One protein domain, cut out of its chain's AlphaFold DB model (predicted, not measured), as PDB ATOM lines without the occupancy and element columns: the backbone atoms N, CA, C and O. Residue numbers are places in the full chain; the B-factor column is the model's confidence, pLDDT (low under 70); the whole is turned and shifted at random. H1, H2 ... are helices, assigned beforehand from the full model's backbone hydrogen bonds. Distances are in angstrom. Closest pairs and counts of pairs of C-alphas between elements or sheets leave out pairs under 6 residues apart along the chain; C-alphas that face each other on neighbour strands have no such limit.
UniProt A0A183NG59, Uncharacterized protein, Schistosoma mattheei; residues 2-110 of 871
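What this domain is: This is residues 2 to 110 of the 871 residues of an uncharacterized protein of Schistosoma mattheei (UniProt A0A183NG59). Long helix H2 and H6 run side by side with H1 across their first residues; H4, with H3 and H5 packed on it, completes a triangle with them. The 109 printed residues hold six named helices, H1 to H6, no named strand: all helix, compact, radius of gyration of the C-alphas 13.3 A, spans 39 by 30 by 25 A.

Where its parts are: H2, residues 13 to 35, 30.6 A, begins at C-alpha (-15.364, 102.782, 35.360). H6, residues 93 to 108, 22.2 A, ends at C-alpha (-40.643, 107.325, 48.265). H1 is residues 2 to 8, H3 39 to 46, H4 60 to 72, H5 77 to 80.

How they stand to each other: H2 touches H6 at a shallow tilt of 30 degrees, closest C-alphas Ala 30 and Leu 107, 5.7 A. H1 touches H2, closest C-alphas Ala 7 and Gln 16, 4.6 A. H3 and H4 form a helical hairpin, closest C-alphas Ile 42 and Val 66, 6.2 A. H4 touches H5, closest C-alphas Arg 65 and Ser 79, 4.9 A. Every O i to N i+4 pair is within hydrogen-bond range in H1, H3, H4 and H6, 16 of 19 in H2; H5 is too short.

The domain as a whole: The printed part has no cut. Links H3 to H4 and H5 to H6 are long. Residues 2 and 37 to 42 have pLDDT under 70.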
ATOM      1  N   GLY A   2     -19.730 111.594  45.919       67.56
ATOM      2  CA  GLY A   2     -18.657 111.860  44.939       67.56
ATOM      3  C   GLY A   2     -18.543 110.749  43.888       67.56
ATOM      4  O   GLY A   2     -18.664 111.015  42.701       67.56
ATOM      5  N   GLU A   3     -18.501 109.484  44.323       77.88
ATOM      6  CA  GLU A   3     -18.515 108.319  43.418       77.88
ATOM      7  C   GLU A   3     -19.770 108.258  42.531       77.88
ATOM      8  O   GLU A   3     -19.682 107.888  41.371       77.88
ATOM      9  N   LEU A   4     -20.939 108.657  43.041       81.50
ATOM     10  CA  LEU A   4     -22.180 108.672  42.258       81.50
ATOM     11  C   LEU A   4     -22.133 109.747  41.159       81.50
ATOM     12  O   LEU A   4     -22.583 109.503  40.043       81.50
ATOM     13  N   GLN A   5     -21.543 110.907  41.456       77.56
ATOM     14  CA  GLN A   5     -21.291 111.946  40.461       77.56
ATOM     15  C   GLN A   5     -20.263 111.479  39.423       77.56
ATOM     16  O   GLN A   5     -20.511 111.627  38.232       77.56
ATOM     17  N   SER A   6     -19.148 110.875  39.841       81.44
ATOM     18  CA  SER A   6     -18.120 110.401  38.906       81.44
ATOM     19  C   SER A   6     -18.518 109.151  38.116       81.44
ATOM     20  O   SER A   6     -17.938 108.896  37.065       81.44
ATOM     21  N   ALA A   7     -19.524 108.394  38.561       87.38
ATOM     22  CA  ALA A   7     -20.187 107.382  37.742       87.38
ATOM     23  C   ALA A   7     -21.060 108.038  36.656       87.38
ATOM     24  O   ALA A   7     -20.855 107.811  35.467       87.38
ATOM     25  N   LEU A   8     -22.003 108.898  37.056       86.00
ATOM     26  CA  LEU A   8     -23.026 109.429  36.149       86.00
ATOM     27  C   LEU A   8     -22.510 110.533  35.210       86.00
ATOM     28  O   LEU A   8     -22.893 110.553  34.045       86.00
ATOM     29  N   ILE A   9     -21.628 111.422  35.680       84.38
ATOM     30  CA  ILE A   9     -21.068 112.536  34.893       84.38
ATOM     31  C   ILE A   9     -19.712 112.151  34.293       84.38
ATOM     32  O   ILE A   9     -19.568 112.123  33.075       84.38
ATOM     33  N   ASP A  10     -18.728 111.816  35.132       80.50
ATOM     34  CA  ASP A  10     -17.347 111.585  34.669       80.50
ATOM     35  C   ASP A  10     -17.163 110.208  33.988       80.50
ATOM     36  O   ASP A  10     -16.081 109.909  33.479       80.50
ATOM     37  N   ARG A  11     -18.201 109.354  34.006       84.75
ATOM     38  CA  ARG A  11     -18.230 107.988  33.441       84.75
ATOM     39  C   ARG A  11     -17.067 107.097  33.898       84.75
ATOM     40  O   ARG A  11     -16.649 106.183  33.188       84.75
ATOM     41  N   ASN A  12     -16.553 107.343  35.103       86.50
ATOM     42  CA  ASN A  12     -15.397 106.658  35.671       86.50
ATOM     43  C   ASN A  12     -15.721 105.167  35.921       86.50
ATOM     44  O   ASN A  12     -16.558 104.875  36.780       86.50
ATOM     45  N   PRO A  13     -15.035 104.208  35.260       85.25
ATOM     46  CA  PRO A  13     -15.364 102.782  35.360       85.25
ATOM     47  C   PRO A  13     -15.311 102.200  36.780       85.25
ATOM     48  O   PRO A  13     -16.065 101.279  37.089       85.25
ATOM     49  N   GLN A  14     -14.460 102.736  37.663       84.62
ATOM     50  CA  GLN A  14     -14.382 102.281  39.059       84.62
ATOM     51  C   GLN A  14     -15.628 102.709  39.846       84.62
ATOM     52  O   GLN A  14     -16.224 101.920  40.581       84.62
ATOM     53  N   CYS A  15     -16.071 103.949  39.636       88.75
ATOM     54  CA  CYS A  15     -17.291 104.490  40.228       88.75
ATOM     55  C   CYS A  15     -18.557 103.864  39.624       88.75
ATOM     56  O   CYS A  15     -19.550 103.671  40.325       88.75
ATOM     57  N   GLN A  16     -18.514 103.481  38.347       89.62
ATOM     58  CA  GLN A  16     -19.633 102.847  37.655       89.62
ATOM     59  C   GLN A  16     -20.071 101.540  38.330       89.62
ATOM     60  O   GLN A  16     -21.267 101.267  38.429       89.62
ATOM     61  N   ARG A  17     -19.126 100.770  38.891       90.00
ATOM     62  CA  ARG A  17     -19.455  99.584  39.694       90.00
ATOM     63  C   ARG A  17     -20.276  99.947  40.939       90.00
ATOM     64  O   ARG A  17     -21.256  99.268  41.229       90.00
ATOM     65  N   PHE A  18     -19.926 101.024  41.647       90.50
ATOM     66  CA  PHE A  18     -20.688 101.499  42.811       90.50
ATOM     67  C   PHE A  18     -22.131 101.876  42.433       90.50
ATOM     68  O   PHE A  18     -23.061 101.492  43.141       90.50
ATOM     69  N   LEU A  19     -22.332 102.558  41.299       92.56
ATOM     70  CA  LEU A  19     -23.669 102.873  40.781       92.56
ATOM     71  C   LEU A  19     -24.494 101.601  40.516       92.56
ATOM     72  O   LEU A  19     -25.647 101.536  40.930       92.56
ATOM     73  N   VAL A  20     -23.909 100.572  39.890       93.25
ATOM     74  CA  VAL A  20     -24.604  99.295  39.643       93.25
ATOM     75  C   VAL A  20     -25.021  98.622  40.961       93.25
ATOM     76  O   VAL A  20     -26.179  98.230  41.094       93.25
ATOM     77  N   HIS A  21     -24.142  98.555  41.971       92.88
ATOM     78  CA  HIS A  21     -24.504  98.005  43.294       92.88
ATOM     79  C   HIS A  21     -25.581  98.821  44.014       92.88
ATOM     80  O   HIS A  21     -26.464  98.239  44.643       92.88
ATOM     81  N   LEU A  22     -25.553 100.151  43.889       94.00
ATOM     82  CA  LEU A  22     -26.589 101.029  44.433       94.00
ATOM     83  C   LEU A  22     -27.955 100.747  43.787       94.00
ATOM     84  O   LEU A  22     -28.939 100.569  44.503       94.00
ATOM     85  N   VAL A  23     -28.013 100.652  42.456       94.94
ATOM     86  CA  VAL A  23     -29.255 100.365  41.719       94.94
ATOM     87  C   VAL A  23     -29.765  98.953  42.031       94.94
ATOM     88  O   VAL A  23     -30.958  98.798  42.266       94.94
ATOM     89  N   ILE A  24     -28.892  97.941  42.156       94.25
ATOM     90  CA  ILE A  24     -29.269  96.591  42.629       94.25
ATOM     91  C   ILE A  24     -29.884  96.650  44.036       94.25
ATOM     92  O   ILE A  24     -30.915  96.025  44.281       94.25
ATOM     93  N   GLY A  25     -29.271  97.389  44.966       93.00
ATOM     94  CA  GLY A  25     -29.762  97.513  46.341       93.00
ATOM     95  C   GLY A  25     -31.132  98.189  46.423       93.00
ATOM     96  O   GLY A  25     -32.041  97.668  47.067       93.00
ATOM     97  N   LEU A  26     -31.304  99.317  45.728       93.31
ATOM     98  CA  LEU A  26     -32.570 100.052  45.687       93.31
ATOM     99  C   LEU A  26     -33.671  99.266  44.958       93.31
ATOM    100  O   LEU A  26     -34.812  99.245  45.415       93.31
ATOM    101  N   LEU A  27     -33.338  98.565  43.871       92.12
ATOM    102  CA  LEU A  27     -34.299  97.759  43.121       92.12
ATOM    103  C   LEU A  27     -34.749  96.510  43.897       92.12
ATOM    104  O   LEU A  27     -35.916  96.151  43.789       92.12
ATOM    105  N   LYS A  28     -33.896  95.894  44.738       90.12
ATOM    106  CA  LYS A  28     -34.333  94.847  45.693       90.12
ATOM    107  C   LYS A  28     -35.407  95.378  46.642       90.12
ATOM    108  O   LYS A  28     -36.478  94.788  46.732       90.12
ATOM    109  N   LEU A  29     -35.168  96.537  47.259       89.75
ATOM    110  CA  LEU A  29     -36.142  97.179  48.147       89.75
ATOM    111  C   LEU A  29     -37.453  97.522  47.418       89.75
ATOM    112  O   LEU A  29     -38.527  97.245  47.939       89.75
ATOM    113  N   ALA A  30     -37.384  98.061  46.196       89.56
ATOM    114  CA  ALA A  30     -38.570  98.442  45.421       89.56
ATOM    115  C   ALA A  30     -39.406  97.230  44.958       89.56
ATOM    116  O   ALA A  30     -40.632  97.309  44.842       89.56
ATOM    117  N   VAL A  31     -38.740  96.096  44.719       87.00
ATOM    118  CA  VAL A  31     -39.338  94.786  44.422       87.00
ATOM    119  C   VAL A  31     -40.015  94.155  45.648       87.00
ATOM    120  O   VAL A  31     -40.963  93.388  45.476       87.00
ATOM    121  N   GLU A  32     -39.576  94.487  46.865       84.62
ATOM    122  CA  GLU A  32     -40.215  94.067  48.120       84.62
ATOM    123  C   GLU A  32     -41.404  94.981  48.491       84.62
ATOM    124  O   GLU A  32     -42.498  94.487  48.773       84.62
ATOM    125  N   ASP A  33     -41.230  96.308  48.439       84.88
ATOM    126  CA  ASP A  33     -42.277  97.320  48.665       84.88
ATOM    127  C   ASP A  33     -41.941  98.595  47.851       84.88
ATOM    128  O   ASP A  33     -40.890  99.193  48.101       84.88
ATOM    129  N   PRO A  34     -42.765  99.060  46.884       80.94
ATOM    130  CA  PRO A  34     -44.184  98.748  46.646       80.94
ATOM    131  C   PRO A  34     -44.481  97.410  45.948       80.94
ATOM    132  O   PRO A  34     -45.648  97.013  45.881       80.94
ATOM    133  N   GLY A  35     -43.459  96.725  45.432       81.69
ATOM    134  CA  GLY A  35     -43.572  95.412  44.804       81.69
ATOM    135  C   GLY A  35     -44.043  95.409  43.344       81.69
ATOM    136  O   GLY A  35     -44.558  96.395  42.808       81.69
ATOM    137  N   LEU A  36     -43.852  94.260  42.686       79.56
ATOM    138  CA  LEU A  36     -44.200  94.034  41.278       79.56
ATOM    139  C   LEU A  36     -45.691  93.651  41.118       79.56
ATOM    140  O   LEU A  36     -46.077  92.554  41.526       79.56
ATOM    141  N   PRO A  37     -46.543  94.486  40.487       65.25
ATOM    142  CA  PRO A  37     -47.995  94.259  40.439       65.25
ATOM    143  C   PRO A  37     -48.484  93.119  39.523       65.25
ATOM    144  O   PRO A  37     -49.668  92.796  39.564       65.25
ATOM    145  N   SER A  38     -47.637  92.489  38.693       68.62
ATOM    146  CA  SER A  38     -48.080  91.403  37.795       68.62
ATOM    147  C   SER A  38     -47.043  90.287  37.598       68.62
ATOM    148  O   SER A  38     -46.218  90.354  36.686       68.62
ATOM    149  N   PRO A  39     -47.131  89.175  38.359       64.50
ATOM    150  CA  PRO A  39     -46.286  87.994  38.156       64.50
ATOM    151  C   PRO A  39     -46.381  87.368  36.752       64.50
ATOM    152  O   PRO A  39     -45.446  86.709  36.292       64.50
ATOM    153  N   ARG A  40     -47.501  87.587  36.046       66.69
ATOM    154  CA  ARG A  40     -47.707  87.112  34.668       66.69
ATOM    155  C   ARG A  40     -46.872  87.903  33.663       66.69
ATOM    156  O   ARG A  40     -46.231  87.287  32.821       66.69
ATOM    157  N   LEU A  41     -46.831  89.230  33.800       67.12
ATOM    158  CA  LEU A  41     -45.998  90.102  32.967       67.12
ATOM    159  C   LEU A  41     -44.512  89.758  33.130       67.12
ATOM    160  O   LEU A  41     -43.805  89.621  32.137       67.12
ATOM    161  N   ILE A  42     -44.066  89.516  34.370       68.00
ATOM    162  CA  ILE A  42     -42.697  89.055  34.638       68.00
ATOM    163  C   ILE A  42     -42.403  87.747  33.892       68.00
ATOM    164  O   ILE A  42     -41.403  87.647  33.188       68.00
ATOM    165  N   THR A  43     -43.289  86.754  34.013       71.44
ATOM    166  CA  THR A  43     -43.094  85.438  33.378       71.44
ATOM    167  C   THR A  43     -43.099  85.537  31.847       71.44
ATOM    168  O   THR A  43     -42.371  84.805  31.184       71.44
ATOM    169  N   GLN A  44     -43.873  86.467  31.279       71.62
ATOM    170  CA  GLN A  44     -43.923  86.728  29.839       71.62
ATOM    171  C   GLN A  44     -42.660  87.431  29.313       71.62
ATOM    172  O   GLN A  44     -42.206  87.103  28.221       71.62
ATOM    173  N   LEU A  45     -42.089  88.372  30.073       70.88
ATOM    174  CA  LEU A  45     -40.901  89.139  29.672       70.88
ATOM    175  C   LEU A  45     -39.571  88.430  29.988       70.88
ATOM    176  O   LEU A  45     -38.597  88.629  29.271       70.88
ATOM    177  N   LEU A  46     -39.516  87.605  31.042       71.94
ATOM    178  CA  LEU A  46     -38.302  86.885  31.464       71.94
ATOM    179  C   LEU A  46     -38.288  85.401  31.056       71.94
ATOM    180  O   LEU A  46     -37.259  84.741  31.180       71.94
ATOM    181  N   GLY A  47     -39.424  84.842  30.622       71.31
ATOM    182  CA  GLY A  47     -39.575  83.419  30.282       71.31
ATOM    183  C   GLY A  47     -39.494  82.443  31.469       71.31
ATOM    184  O   GLY A  47     -39.632  81.237  31.279       71.31
ATOM    185  N   GLN A  48     -39.270  82.946  32.687       74.19
ATOM    186  CA  GLN A  48     -39.109  82.195  33.940       74.19
ATOM    187  C   GLN A  48     -39.817  82.951  35.079       74.19
ATOM    188  O   GLN A  48     -40.195  84.115  34.907       74.19
ATOM    189  N   LYS A  49     -40.033  82.327  36.247       71.50
ATOM    190  CA  LYS A  49     -40.686  83.033  37.366       71.50
ATOM    191  C   LYS A  49     -39.708  84.005  38.016       71.50
ATOM    192  O   LYS A  49     -38.522  83.720  38.129       71.50
ATOM    193  N   PHE A  50     -40.225  85.109  38.551       73.62
ATOM    194  CA  PHE A  50     -39.399  86.113  39.225       73.62
ATOM    195  C   PHE A  50     -38.493  85.527  40.322       73.62
ATOM    196  O   PHE A  50     -37.296  85.785  40.349       73.62
ATOM    197  N   ASN A  51     -39.061  84.672  41.175       72.50
ATOM    198  CA  ASN A  51     -38.374  84.050  42.310       72.50
ATOM    199  C   ASN A  51     -37.242  83.082  41.904       72.50
ATOM    200  O   ASN A  51     -36.533  82.587  42.775       72.50
ATOM    201  N   GLU A  52     -37.107  82.768  40.612       75.81
ATOM    202  CA  GLU A  52     -36.071  81.885  40.059       75.81
ATOM    203  C   GLU A  52     -34.855  82.686  39.545       75.81
ATOM    204  O   GLU A  52     -33.835  82.093  39.201       75.81
ATOM    205  N   ILE A  53     -34.934  84.026  39.525       79.38
ATOM    206  CA  ILE A  53     -33.923  84.920  38.949       79.38
ATOM    207  C   ILE A  53     -33.328  85.816  40.043       79.38
ATOM    208  O   ILE A  53     -33.992  86.693  40.594       79.38
ATOM    209  N   GLU A  54     -32.041  85.636  40.337       84.75
ATOM    210  CA  GLU A  54     -31.316  86.512  41.260       84.75
ATOM    211  C   GLU A  54     -31.039  87.887  40.626       84.75
ATOM    212  O   GLU A  54     -30.531  87.965  39.506       84.75
ATOM    213  N   LEU A  55     -31.298  88.979  41.358       88.69
ATOM    214  CA  LEU A  55     -30.883  90.323  40.941       88.69
ATOM    215  C   LEU A  55     -29.386  90.553  41.214       88.69
ATOM    216  O   LEU A  55     -28.965  90.700  42.370       88.69
ATOM    217  N   ASN A  56     -28.616  90.629  40.127       90.12
ATOM    218  CA  ASN A  56     -27.166  90.807  40.069       90.12
ATOM    219  C   ASN A  56     -26.772  91.736  38.894       90.12
ATOM    220  O   ASN A  56     -27.634  92.264  38.195       90.12
ATOM    221  N   GLU A  57     -25.469  91.941  38.667       90.00
ATOM    222  CA  GLU A  57     -24.934  92.875  37.653       90.00
ATOM    223  C   GLU A  57     -25.362  92.558  36.203       90.00
ATOM    224  O   GLU A  57     -25.356  93.458  35.370       90.00
ATOM    225  N   GLN A  58     -25.763  91.316  35.899       88.44
ATOM    226  CA  GLN A  58     -26.204  90.882  34.564       88.44
ATOM    227  C   GLN A  58     -27.729  90.968  34.399       88.44
ATOM    228  O   GLN A  58     -28.230  91.380  33.354       88.44
ATOM    229  N   THR A  59     -28.485  90.594  35.435       89.44
ATOM    230  CA  THR A  59     -29.960  90.556  35.403       89.44
ATOM    231  C   THR A  59     -30.611  91.912  35.679       89.44
ATOM    232  O   THR A  59     -31.785  92.096  35.345       89.44
ATOM    233  N   ILE A  60     -29.857  92.872  36.237       92.38
ATOM    234  CA  ILE A  60     -30.321  94.220  36.600       92.38
ATOM    235  C   ILE A  60     -31.118  94.905  35.488       92.38
ATOM    236  O   ILE A  60     -32.211  95.394  35.746       92.38
ATOM    237  N   SER A  61     -30.612  94.887  34.254       93.31
ATOM    238  CA  SER A  61     -31.201  95.592  33.111       93.31
ATOM    239  C   SER A  61     -32.609  95.080  32.806       93.31
ATOM    240  O   SER A  61     -33.546  95.858  32.638       93.31
ATOM    241  N   ILE A  62     -32.770  93.753  32.804       89.50
ATOM    242  CA  ILE A  62     -34.016  93.089  32.417       89.50
ATOM    243  C   ILE A  62     -35.041  93.161  33.554       89.50
ATOM    244  O   ILE A  62     -36.209  93.452  33.310       89.50
ATOM    245  N   ILE A  63     -34.616  92.969  34.810       90.06
ATOM    246  CA  ILE A  63     -35.513  93.124  35.967       90.06
ATOM    247  C   ILE A  63     -35.945  94.589  36.132       90.06
ATOM    248  O   ILE A  63     -37.103  94.835  36.464       90.06
ATOM    249  N   LEU A  64     -35.074  95.559  35.841       92.50
ATOM    250  CA  LEU A  64     -35.432  96.977  35.862       92.50
ATOM    251  C   LEU A  64     -36.426  97.326  34.744       92.50
ATOM    252  O   LEU A  64     -37.444  97.944  35.048       92.50
ATOM    253  N   ARG A  65     -36.225  96.847  33.501       91.88
ATOM    254  CA  ARG A  65     -37.233  96.960  32.422       91.88
ATOM    255  C   ARG A  65     -38.585  96.408  32.883       91.88
ATOM    256  O   ARG A  65     -39.599  97.095  32.794       91.88
ATOM    257  N   VAL A  66     -38.601  95.188  33.424       89.12
ATOM    258  CA  VAL A  66     -39.822  94.540  33.928       89.12
ATOM    259  C   VAL A  66     -40.470  95.336  35.063       89.12
ATOM    260  O   VAL A  66     -41.697  95.443  35.095       89.12
ATOM    261  N   PHE A  67     -39.685  95.909  35.978       89.94
ATOM    262  CA  PHE A  67     -40.188  96.767  37.051       89.94
ATOM    263  C   PHE A  67     -40.863  98.026  36.492       89.94
ATOM    264  O   PHE A  67     -42.013  98.283  36.840       89.94
ATOM    265  N   ILE A  68     -40.217  98.739  35.564       91.19
ATOM    266  CA  ILE A  68     -40.764  99.944  34.916       91.19
ATOM    267  C   ILE A  68     -42.093  99.632  34.220       91.19
ATOM    268  O   ILE A  68     -43.113 100.222  34.575       91.19
ATOM    269  N   ILE A  69     -42.124  98.633  33.330       88.88
ATOM    270  CA  ILE A  69     -43.346  98.243  32.601       88.88
ATOM    271  C   ILE A  69     -44.446  97.807  33.578       88.88
ATOM    272  O   ILE A  69     -45.615  98.141  33.392       88.88
ATOM    273  N   SER A  70     -44.095  97.099  34.658       85.94
ATOM    274  CA  SER A  70     -45.073  96.690  35.673       85.94
ATOM    275  C   SER A  70     -45.666  97.880  36.435       85.94
ATOM    276  O   SER A  70     -46.855  97.858  36.743       85.94
ATOM    277  N   ARG A  71     -44.870  98.909  36.759       84.62
ATOM    278  CA  ARG A  71     -45.336 100.102  37.492       84.62
ATOM    279  C   ARG A  71     -46.076 101.093  36.587       84.62
ATOM    280  O   ARG A  71     -47.076 101.657  37.028       84.62
ATOM    281  N   ASN A  72     -45.647 101.270  35.337       86.25
ATOM    282  CA  ASN A  72     -46.284 102.185  34.382       86.25
ATOM    283  C   ASN A  72     -47.500 101.557  33.677       86.25
ATOM    284  O   ASN A  72     -48.461 102.264  33.377       86.25
ATOM    285  N   GLY A  73     -47.511 100.231  33.498       84.19
ATOM    286  CA  GLY A  73     -48.601  99.460  32.886       84.19
ATOM    287  C   GLY A  73     -48.493  99.291  31.365       84.19
ATOM    288  O   GLY A  73     -49.361  98.660  30.763       84.19
ATOM    289  N   TYR A  74     -47.449  99.848  30.753       84.06
ATOM    290  CA  TYR A  74     -47.141  99.816  29.322       84.06
ATOM    291  C   TYR A  74     -45.621  99.926  29.116       84.06
ATOM    292  O   TYR A  74     -44.892 100.219  30.064       84.06
ATOM    293  N   GLU A  75     -45.145  99.650  27.900       88.88
ATOM    294  CA  GLU A  75     -43.744  99.876  27.517       88.88
ATOM    295  C   GLU A  75     -43.564 101.328  27.048       88.88
ATOM    296  O   GLU A  75     -44.385 101.845  26.288       88.88
ATOM    297  N   ASP A  76     -42.516 101.983  27.540       90.44
ATOM    298  CA  ASP A  76     -42.149 103.377  27.276       90.44
ATOM    299  C   ASP A  76     -40.652 103.522  26.941       90.44
ATOM    300  O   ASP A  76     -39.883 102.564  27.072       90.44
ATOM    301  N   ASP A  77     -40.228 104.732  26.555       93.44
ATOM    302  CA  ASP A  77     -38.836 105.061  26.215       93.44
ATOM    303  C   ASP A  77     -37.836 104.585  27.283       93.44
ATOM    304  O   ASP A  77     -36.789 104.029  26.953       93.44
ATOM    305  N   MET A  78     -38.162 104.758  28.571       92.81
ATOM    306  CA  MET A  78     -37.290 104.380  29.686       92.81
ATOM    307  C   MET A  78     -37.141 102.856  29.798       92.81
ATOM    308  O   MET A  78     -36.053 102.353  30.095       92.81
ATOM    309  N   SER A  79     -38.212 102.111  29.528       93.19
ATOM    310  CA  SER A  79     -38.171 100.655  29.415       93.19
ATOM    311  C   SER A  79     -37.410 100.191  28.163       93.19
ATOM    312  O   SER A  79     -36.695  99.186  28.225       93.19
ATOM    313  N   ASP A  80     -37.501 100.930  27.051       93.88
ATOM    314  CA  ASP A  80     -36.878 100.610  25.758       93.88
ATOM    315  C   ASP A  80     -35.383 100.908  25.680       93.88
ATOM    316  O   ASP A  80     -34.660 100.175  25.004       93.88
ATOM    317  N   TRP A  81     -34.867 101.833  26.494       96.06
ATOM    318  CA  TRP A  81     -33.426 101.913  26.762       96.06
ATOM    319  C   TRP A  81     -32.864 100.580  27.290       96.06
ATOM    320  O   TRP A  81     -31.724 100.230  27.007       96.06
ATOM    321  N   LEU A  82     -33.670  99.814  28.032       94.62
ATOM    322  CA  LEU A  82     -33.302  98.527  28.630       94.62
ATOM    323  C   LEU A  82     -33.770  97.312  27.801       94.62
ATOM    324  O   LEU A  82     -33.855  96.199  28.332       94.62
ATOM    325  N   HIS A  83     -34.095  97.489  26.514       90.44
ATOM    326  CA  HIS A  83     -34.401  96.356  25.638       90.44
ATOM    327  C   HIS A  83     -33.131  95.514  25.371       90.44
ATOM    328  O   HIS A  83     -32.082  96.077  25.041       90.44
ATOM    329  N   PRO A  84     -33.181  94.170  25.465       86.94
ATOM    330  CA  PRO A  84     -32.037  93.323  25.123       86.94
ATOM    331  C   PRO A  84     -31.535  93.584  23.688       86.94
ATOM    332  O   PRO A  84     -32.349  93.659  22.770       86.94
ATOM    333  N   PRO A  85     -30.215  93.694  23.446       88.31
ATOM    334  CA  PRO A  85     -29.117  93.267  24.314       88.31
ATOM    335  C   PRO A  85     -28.522  94.364  25.221       88.31
ATOM    336  O   PRO A  85     -27.464  94.132  25.803       88.31
ATOM    337  N   ILE A  86     -29.136  95.549  25.324       91.69
ATOM    338  CA  ILE A  86     -28.548  96.702  26.028       91.69
ATOM    339  C   ILE A  86     -28.468  96.426  27.537       91.69
ATOM    340  O   ILE A  86     -29.453  96.019  28.157       91.69
ATOM    341  N   GLN A  87     -27.303  96.664  28.152       92.38
ATOM    342  CA  GLN A  87     -27.149  96.576  29.605       92.38
ATOM    343  C   GLN A  87     -27.219  97.958  30.256       92.38
ATOM    344  O   GLN A  87     -26.813  98.962  29.674       92.38
ATOM    345  N   PHE A  88     -27.652  98.009  31.521       93.69
ATOM    346  CA  PHE A  88     -27.729  99.247  32.304       93.69
ATOM    347  C   PHE A  88     -26.423 100.062  32.278       93.69
ATOM    348  O   PHE A  88     -26.465 101.290  32.266       93.69
ATOM    349  N   ILE A  89     -25.259  99.401  32.244       91.94
ATOM    350  CA  ILE A  89     -23.945 100.060  32.207       91.94
ATOM    351  C   ILE A  89     -23.637 100.760  30.870       91.94
ATOM    352  O   ILE A  89     -22.932 101.771  30.879       91.94
ATOM    353  N   ASP A  90     -24.206 100.277  29.762       93.00
ATOM    354  CA  ASP A  90     -23.983 100.798  28.406       93.00
ATOM    355  C   ASP A  90     -24.735 102.122  28.164       93.00
ATOM    356  O   ASP A  90     -24.303 102.952  27.365       93.00
ATOM    357  N   LEU A  91     -25.834 102.338  28.898       93.19
ATOM    358  CA  LEU A  91     -26.669 103.546  28.862       93.19
ATOM    359  C   LEU A  91     -25.899 104.834  29.166       93.19
ATOM    360  O   LEU A  91     -24.892 104.809  29.876       93.19
ATOM    361  N   THR A  92     -26.409 105.982  28.711       92.25
ATOM    362  CA  THR A  92     -25.836 107.300  29.033       92.25
ATOM    363  C   THR A  92     -25.972 107.643  30.523       92.25
ATOM    364  O   THR A  92     -26.758 107.043  31.257       92.25
ATOM    365  N   GLY A  93     -25.195 108.626  30.991       88.69
ATOM    366  CA  GLY A  93     -25.289 109.117  32.371       88.69
ATOM    367  C   GLY A  93     -26.668 109.683  32.712       88.69
ATOM    368  O   GLY A  93     -27.177 109.457  33.804       88.69
ATOM    369  N   GLU A  94     -27.305 110.349  31.749       88.00
ATOM    370  CA  GLU A  94     -28.659 110.896  31.867       88.00
ATOM    371  C   GLU A  94     -29.699 109.775  31.996       88.00
ATOM    372  O   GLU A  94     -30.476 109.768  32.944       88.00
ATOM    373  N   GLN A  95     -29.654 108.761  31.124       94.12
ATOM    374  CA  GLN A  95     -30.547 107.596  31.204       94.12
ATOM    375  C   GLN A  95     -30.393 106.848  32.537       94.12
ATOM    376  O   GLN A  95     -31.387 106.494  33.170       94.12
ATOM    377  N   GLN A  96     -29.157 106.643  33.005       94.50
ATOM    378  CA  GLN A  96     -28.879 105.998  34.294       94.50
ATOM    379  C   GLN A  96     -29.357 106.833  35.489       94.50
ATOM    380  O   GLN A  96     -29.842 106.263  36.467       94.50
ATOM    381  N   ALA A  97     -29.251 108.163  35.419       92.12
ATOM    382  CA  ALA A  97     -29.768 109.064  36.444       92.12
ATOM    383  C   ALA A  97     -31.304 109.053  36.481       92.12
ATOM    384  O   ALA A  97     -31.874 108.923  37.563       92.12
ATOM    385  N   SER A  98     -31.971 109.092  35.324       92.06
ATOM    386  CA  SER A  98     -33.433 108.995  35.209       92.06
ATOM    387  C   SER A  98     -33.970 107.648  35.705       92.06
ATOM    388  O   SER A  98     -34.959 107.604  36.434       92.06
ATOM    389  N   LEU A  99     -33.288 106.543  35.388       94.56
ATOM    390  CA  LEU A  99     -33.613 105.207  35.903       94.56
ATOM    391  C   LEU A  99     -33.429 105.105  37.426       94.56
ATOM    392  O   LEU A  99     -34.268 104.528  38.117       94.56
ATOM    393  N   LEU A 100     -32.354 105.688  37.965       94.62
ATOM    394  CA  LEU A 100     -32.134 105.778  39.410       94.62
ATOM    395  C   LEU A 100     -33.223 106.629  40.085       94.62
ATOM    396  O   LEU A 100     -33.742 106.232  41.128       94.62
ATOM    397  N   ALA A 101     -33.610 107.752  39.474       89.19
ATOM    398  CA  ALA A 101     -34.678 108.626  39.957       89.19
ATOM    399  C   ALA A 101     -36.032 107.905  40.011       89.19
ATOM    400  O   ALA A 101     -36.704 107.969  41.036       89.19
ATOM    401  N   PHE A 102     -36.387 107.145  38.969       91.69
ATOM    402  CA  PHE A 102     -37.612 106.339  38.923       91.69
ATOM    403  C   PHE A 102     -37.703 105.346  40.093       91.69
ATOM    404  O   PHE A 102     -38.729 105.267  40.772       91.69
ATOM    405  N   ILE A 103     -36.612 104.626  40.387       91.88
ATOM    406  CA  ILE A 103     -36.557 103.706  41.536       91.88
ATOM    407  C   ILE A 103     -36.688 104.487  42.854       91.88
ATOM    408  O   ILE A 103     -37.386 104.040  43.762       91.88
ATOM    409  N   CYS A 104     -36.057 105.661  42.971       89.75
ATOM    410  CA  CYS A 104     -36.187 106.516  44.152       89.75
ATOM    411  C   CYS A 104     -37.619 107.041  44.360       89.75
ATOM    412  O   CYS A 104     -38.097 107.006  45.490       89.75
ATOM    413  N   ASP A 105     -38.321 107.476  43.311       86.19
ATOM    414  CA  ASP A 105     -39.708 107.955  43.394       86.19
ATOM    415  C   ASP A 105     -40.686 106.840  43.804       86.19
ATOM    416  O   ASP A 105     -41.544 107.042  44.670       86.19
ATOM    417  N   GLU A 106     -40.527 105.639  43.243       85.56
ATOM    418  CA  GLU A 106     -41.319 104.466  43.629       85.56
ATOM    419  C   GLU A 106     -41.001 104.007  45.068       85.56
ATOM    420  O   GLU A 106     -41.912 103.637  45.812       85.56
ATOM    421  N   LEU A 107     -39.745 104.130  45.520       86.12
ATOM    422  CA  LEU A 107     -39.362 103.914  46.923       86.12
ATOM    423  C   LEU A 107     -39.908 104.990  47.872       86.12
ATOM    424  O   LEU A 107     -40.311 104.654  48.979       86.12
ATOM    425  N   ILE A 108     -39.995 106.261  47.469       81.88
ATOM    426  CA  ILE A 108     -40.643 107.325  48.265       81.88
ATOM    427  C   ILE A 108     -42.144 107.035  48.457       81.88
ATOM    428  O   ILE A 108     -42.739 107.400  49.476       81.88
ATOM    429  N   CYS A 109     -42.756 106.317  47.513       71.94
ATOM    430  CA  CYS A 109     -44.128 105.824  47.622       71.94
ATOM    431  C   CYS A 109     -44.264 104.535  48.464       71.94
ATOM    432  O   CYS A 109     -45.389 104.179  48.825       71.94
ATOM    433  N   SER A 110     -43.155 103.870  48.814       77.62
ATOM    434  CA  SER A 110     -43.102 102.630  49.604       77.62
ATOM    435  C   SER A 110     -43.572 102.865  51.042       77.62
ATOM    436  O   SER A 110     -42.852 103.391  51.897       77.62
TER     437      SER A 110